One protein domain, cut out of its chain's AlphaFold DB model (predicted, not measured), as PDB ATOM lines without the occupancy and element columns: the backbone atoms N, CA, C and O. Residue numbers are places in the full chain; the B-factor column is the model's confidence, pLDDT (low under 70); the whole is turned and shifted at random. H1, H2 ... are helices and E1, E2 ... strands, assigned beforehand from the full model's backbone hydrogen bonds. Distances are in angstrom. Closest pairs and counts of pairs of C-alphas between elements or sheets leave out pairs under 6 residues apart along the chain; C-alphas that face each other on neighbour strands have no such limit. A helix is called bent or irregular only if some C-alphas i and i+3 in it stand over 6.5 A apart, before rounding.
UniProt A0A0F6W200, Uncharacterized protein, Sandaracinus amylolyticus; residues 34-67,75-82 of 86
ATOM      1  N   TRP A  34      90.762 113.623  82.754       73.94
ATOM      2  CA  TRP A  34      92.096 113.522  82.151       73.94
ATOM      3  C   TRP A  34      93.233 113.968  83.089       73.94
ATOM      4  O   TRP A  34      94.321 113.386  83.054       73.94
ATOM      5  N   HIS A  35      92.989 114.946  83.969       81.88
ATOM      6  CA  HIS A  35      93.952 115.361  84.995       81.88
ATOM      7  C   HIS A  35      93.625 114.805  86.391       81.88
ATOM      8  O   HIS A  35      94.531 114.670  87.215       81.88
ATOM      9  N   ALA A  36      92.385 114.377  86.655       82.69
ATOM     10  CA  ALA A  36      91.976 113.852  87.960       82.69
ATOM     11  C   ALA A  36      92.792 112.621  88.390       82.69
ATOM     12  O   ALA A  36      93.206 112.506  89.548       82.69
ATOM     13  N   ARG A  37      93.087 111.701  87.459       83.00
ATOM     14  CA  ARG A  37      93.978 110.559  87.737       83.00
ATOM     15  C   ARG A  37      95.401 111.018  88.053       83.00
ATOM     16  O   ARG A  37      96.055 110.432  88.922       83.00
ATOM     17  N   PHE A  38      95.893 112.030  87.341       86.81
ATOM     18  CA  PHE A  38      97.228 112.565  87.574       86.81
ATOM     19  C   PHE A  38      97.328 113.141  88.987       86.81
ATOM     20  O   PHE A  38      98.217 112.740  89.737       86.81
ATOM     21  N   ASP A  39      96.373 113.975  89.387       85.19
ATOM     22  CA  ASP A  39      96.358 114.599  90.710       85.19
ATOM     23  C   ASP A  39      96.177 113.596  91.850       85.19
ATOM     24  O   ASP A  39      96.862 113.695  92.867       85.19
ATOM     25  N   ARG A  40      95.304 112.597  91.683       85.31
ATOM     26  CA  ARG A  40      95.018 111.616  92.744       85.31
ATOM     27  C   ARG A  40      96.100 110.552  92.905       85.31
ATOM     28  O   ARG A  40      96.272 110.024  94.000       85.31
ATOM     29  N   VAL A  41      96.805 110.189  91.829       86.62
ATOM     30  CA  VAL A  41      97.687 109.006  91.824       86.62
ATOM     31  C   VAL A  41      99.123 109.347  91.450       86.62
ATOM     32  O   VAL A  41     100.060 108.935  92.136       86.62
ATOM     33  N   VAL A  42      99.323 110.081  90.356       89.31
ATOM     34  CA  VAL A  42     100.662 110.305  89.793       89.31
ATOM     35  C   VAL A  42     101.419 111.370  90.587       89.31
ATOM     36  O   VAL A  42     102.545 111.118  91.019       89.31
ATOM     37  N   ARG A  43     100.796 112.525  90.849       87.81
ATOM     38  CA  ARG A  43     101.398 113.647  91.584       87.81
ATOM     39  C   ARG A  43     101.883 113.243  92.986       87.81
ATOM     40  O   ARG A  43     103.053 113.502  93.284       87.81
ATOM     41  N   PRO A  44     101.098 112.529  93.824       87.38
ATOM     42  CA  PRO A  44     101.560 112.095  95.144       87.38
ATOM     43  C   PRO A  44     102.714 111.089  95.065       87.38
ATOM     44  O   PRO A  44     103.633 111.122  95.885       87.38
ATOM     45  N   ARG A  45     102.713 110.212  94.049       91.12
ATOM     46  CA  ARG A  45     103.796 109.246  93.830       91.12
ATOM     47  C   ARG A  45     105.108 109.935  93.457       91.12
ATOM     48  O   ARG A  45     106.152 109.537  93.967       91.12
ATOM     49  N   ILE A  46     105.063 110.960  92.604       91.19
ATOM     50  CA  ILE A  46     106.249 111.752  92.250       91.19
ATOM     51  C   ILE A  46     106.777 112.496  93.480       91.19
ATOM     52  O   ILE A  46     107.969 112.411  93.768       91.19
ATOM     53  N   ALA A  47     105.901 113.158  94.244       88.06
ATOM     54  CA  ALA A  47     106.284 113.846  95.477       88.06
ATOM     55  C   ALA A  47     107.022 112.907  96.446       88.06
ATOM     56  O   ALA A  47     108.100 113.231  96.946       88.06
ATOM     57  N   ARG A  48     106.480 111.700  96.642       90.00
ATOM     58  CA  ARG A  48     107.110 110.664  97.460       90.00
ATOM     59  C   ARG A  48     108.477 110.243  96.921       90.00
ATOM     60  O   ARG A  48     109.420 110.166  97.700       90.00
ATOM     61  N   ALA A  49     108.604 110.015  95.614       92.88
ATOM     62  CA  ALA A  49     109.871 109.619  95.002       92.88
ATOM     63  C   ALA A  49     110.968 110.688  95.170       92.88
ATOM     64  O   ALA A  49     112.117 110.340  95.428       92.88
ATOM     65  N   VAL A  50     110.620 111.978  95.078       91.50
ATOM     66  CA  VAL A  50     111.558 113.088  95.329       91.50
ATOM     67  C   VAL A  50     112.040 113.080  96.781       91.50
ATOM     68  O   VAL A  50     113.243 113.147  97.029       91.50
ATOM     69  N   ILE A  51     111.121 112.947  97.743       90.88
ATOM     70  CA  ILE A  51     111.468 112.890  99.169       90.88
ATOM     71  C   ILE A  51     112.347 111.664  99.457       90.88
ATOM     72  O   ILE A  51     113.381 111.789 100.107       90.88
ATOM     73  N   GLU A  52     111.981 110.490  98.938       93.00
ATOM     74  CA  GLU A  52     112.764 109.259  99.090       93.00
ATOM     75  C   GLU A  52     114.164 109.379  98.481       93.00
ATOM     76  O   GLU A  52     115.120 108.882  99.070       93.00
ATOM     77  N   ALA A  53     114.312 110.050  97.336       93.31
ATOM     78  CA  ALA A  53     115.617 110.289  96.728       93.31
ATOM     79  C   ALA A  53     116.504 111.185  97.604       93.31
ATOM     80  O   ALA A  53     117.672 110.860  97.802       93.31
ATOM     81  N   LEU A  54     115.951 112.263  98.168       92.12
ATOM     82  CA  LEU A  54     116.688 113.163  99.060       92.12
ATOM     83  C   LEU A  54     117.090 112.474 100.374       92.12
ATOM     84  O   LEU A  54     118.201 112.671 100.851       92.12
ATOM     85  N   MET A  55     116.221 111.630 100.939       89.19
ATOM     86  CA  MET A  55     116.500 110.905 102.189       89.19
ATOM     87  C   MET A  55     117.534 109.777 102.045       89.19
ATOM     88  O   MET A  55     118.010 109.264 103.055       89.19
ATOM     89  N   ARG A  56     117.876 109.349 100.821       94.44
ATOM     90  CA  ARG A  56     118.906 108.315 100.600       94.44
ATOM     91  C   ARG A  56     120.324 108.803 100.880       94.44
ATOM     92  O   ARG A  56     121.202 107.969 101.080       94.44
ATOM     93  N   ASP A  57     120.549 110.113 100.882       93.00
ATOM     94  CA  ASP A  57     121.825 110.704 101.265       93.00
ATOM     95  C   ASP A  57     121.752 111.150 102.740       93.00
ATOM     96  O   ASP A  57     121.057 112.120 103.057       93.00
ATOM     97  N   PRO A  58     122.453 110.459 103.663       89.25
ATOM     98  CA  PRO A  58     122.392 110.759 105.094       89.25
ATOM     99  C   PRO A  58     123.000 112.124 105.457       89.25
ATOM    100  O   PRO A  58     122.864 112.564 106.597       89.25
ATOM    101  N   GLY A  59     123.655 112.811 104.513       94.00
ATOM    102  CA  GLY A  59     124.154 114.172 104.690       94.00
ATOM    103  C   GLY A  59     123.059 115.239 104.770       94.00
ATOM    104  O   GLY A  59     123.374 116.395 105.067       94.00
ATOM    105  N   TRP A  60     121.790 114.883 104.540       93.31
ATOM    106  CA  TRP A  60     120.680 115.833 104.469       93.31
ATOM    107  C   TRP A  60     119.492 115.442 105.346       93.31
ATOM    108  O   TRP A  60     119.086 114.287 105.439       93.31
ATOM    109  N   LYS A  61     118.875 116.455 105.951       93.00
ATOM    110  CA  LYS A  61     117.583 116.376 106.626       93.00
ATOM    111  C   LYS A  61     116.525 117.005 105.730       93.00
ATOM    112  O   LYS A  61     116.658 118.160 105.336       93.00
ATOM    113  N   VAL A  62     115.452 116.270 105.451       92.88
ATOM    114  CA  VAL A  62     114.350 116.718 104.586       92.88
ATOM    115  C   VAL A  62     113.094 116.906 105.427       92.88
ATOM    116  O   VAL A  62     112.670 115.987 106.121       92.88
ATOM    117  N   THR A  63     112.490 118.090 105.369       90.19
ATOM    118  CA  THR A  63     111.242 118.413 106.073       90.19
ATOM    119  C   THR A  63     110.232 118.994 105.083       90.19
ATOM    120  O   THR A  63     110.482 120.076 104.551       90.19
ATOM    121  N   PRO A  64     109.093 118.328 104.829       85.06
ATOM    122  CA  PRO A  64     107.992 118.938 104.088       85.06
ATOM    123  C   PRO A  64     107.481 120.179 104.827       85.06
ATOM    124  O   PRO A  64     107.196 120.108 106.024       85.06
ATOM    125  N   THR A  65     107.390 121.317 104.139       80.88
ATOM    126  CA  THR A  65     106.946 122.585 104.748       80.88
ATOM    127  C   THR A  65     105.476 122.884 104.490       80.88
ATOM    128  O   THR A  65     104.859 123.609 105.265       80.88
ATOM    129  N   THR A  66     104.885 122.280 103.461       70.19
ATOM    130  CA  THR A  66     103.447 122.365 103.201       70.19
ATOM    131  C   THR A  66     102.693 121.468 104.198       70.19
ATOM    132  O   THR A  66     102.699 120.243 104.068       70.19
ATOM    133  N   ARG A  67     102.051 122.060 105.218       56.78
ATOM    134  CA  ARG A  67     100.972 121.406 105.987       56.78
ATOM    135  C   ARG A  67      99.658 121.705 105.272       56.78
ATOM    136  O   ARG A  67      99.434 122.850 104.903       56.78
ATOM    137  N   LEU A  75     104.652 121.331  96.009       83.06
ATOM    138  CA  LEU A  75     105.406 120.600  97.024       83.06
ATOM    139  C   LEU A  75     106.597 121.456  97.451       83.06
ATOM    140  O   LEU A  75     107.513 121.672  96.656       83.06
ATOM    141  N   GLU A  76     106.607 121.900  98.703       88.50
ATOM    142  CA  GLU A  76     107.751 122.597  99.280       88.50
ATOM    143  C   GLU A  76     108.467 121.710 100.296       88.50
ATOM    144  O   GLU A  76     107.866 121.140 101.214       88.50
ATOM    145  N   LEU A  77     109.779 121.581 100.105       90.50
ATOM    146  CA  LEU A  77     110.662 120.794 100.951       90.50
ATOM    147  C   LEU A  77     111.777 121.697 101.463       90.50
ATOM    148  O   LEU A  77     112.506 122.305 100.682       90.50
ATOM    149  N   ARG A  78     111.952 121.730 102.780       92.06
ATOM    150  CA  ARG A  78     113.167 122.250 103.397       92.06
ATOM    151  C   ARG A  78     114.199 121.132 103.444       92.06
ATOM    152  O   ARG A  78     113.934 120.081 104.025       92.06
ATOM    153  N   VAL A  79     115.365 121.370 102.853       93.44
ATOM    154  CA  VAL A  79     116.505 120.448 102.878       93.44
ATOM    155  C   VAL A  79     117.654 121.136 103.601       93.44
ATOM    156  O   VAL A  79     118.080 122.217 103.209       93.44
ATOM    157  N   GLU A  80     118.125 120.531 104.684       93.69
ATOM    158  CA  GLU A  80     119.159 121.087 105.556       93.69
ATOM    159  C   GLU A  80     120.341 120.125 105.618       93.69
ATOM    160  O   GLU A  80     120.151 118.914 105.734       93.69
ATOM    161  N   ARG A  81     121.570 120.644 105.560       92.12
ATOM    162  CA  ARG A  81     122.764 119.816 105.747       92.12
ATOM    163  C   ARG A  81     122.809 119.306 107.186       92.12
ATOM    164  O   ARG A  81     122.701 120.092 108.125       92.12
ATOM    165  N   VAL A  82     123.028 118.007 107.362       87.62
ATOM    166  CA  VAL A  82     123.341 117.433 108.672       87.62
ATOM    167  C   VAL A  82     124.790 117.779 108.994       87.62
ATOM    168  O   VAL A  82     125.724 117.297 108.354       87.62
TER     169      VAL A  82
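AT A GLANCE: This is residues 34 to 67 and 75 to 82 of the 86 residues of an uncharacterized protein of Sandaracinus amylolyticus (UniProt A0A0F6W200). What does the model look like at first sight? A long helix, H1, ends in a tight turn, and a two-stranded ribbon, E1 with E2, folds back beside its last part, residues 47 to 55. The first part of H1, residues 34 to 42, sticks out as an arm past the ribbon. What is it made of? The 42 printed residues have one named helix and two named strands, in the order H1, E1, E2, the class is mixed, helices and strands, and the sheet, in the order E1, E2, is antiparallel. How spread out is it? It is loose, with a radius of gyration of the C-alphas of 12.3 A, and spans 41 by 20 by 9 A, a length to which the arm adds.

HOW THE PARTS SIT: Does the first element run straight? H1, residues 34 to 55, has a kink of 34 degrees near residue 41, and it is irregular, but only just: C-alphas 40 and 43 are 6.8 A apart. Of its O i to N i+4 pairs, 14 of 18 are within hydrogen-bond range. How does the next element stand to it? E1, residues 60 to 64, has 5 pairs of C-alphas within 8 A of H1, and the closest C-alphas of the two, those of Met 55 and Val 62, are 6.6 A apart. What pairs with E1? E2, residues 77 to 81, is its antiparallel neighbour, with 160 degrees between their directions; N 61 and O 80 are 2.8 A apart and N 80 and O 61 are 2.9 A apart, both within hydrogen-bond range. H1 and E2 are near each other, with 7 pairs of C-alphas within 10 A.

IN THESE COORDINATES: Where does the helix lie? H1 begins with C-alpha 34 at (92.096, 113.522, 82.151) and ends with C-alpha 55 at (116.500, 110.905, 102.189), 31.7 A from first to last C-alpha. Where are the strands? E1 begins with C-alpha 60 at (120.680, 115.833, 104.469), and E2 ends with C-alpha 81 at (122.764, 119.816, 105.747). Each strand measures 13.1 A from first to last C-alpha.

THE WHOLE: How large is it? The two C-alphas farthest apart, those of Trp 34 and Val 82, are 41.2 A apart. Without residues 34 to 42, which stand free, the body has 33 residues and spans 27 by 19 by 8 A. How are the elements linked? The link from H1 to E1 is tight, with 4 residues between them. The link from E1 to E2 runs across the cut, where residues 68 to 74 are not printed and C-alphas 67 and 75 are 10.0 A apart. How confident is the model? The mean pLDDT of the printed part is 87.8, and one residue, Arg 67, is under 70.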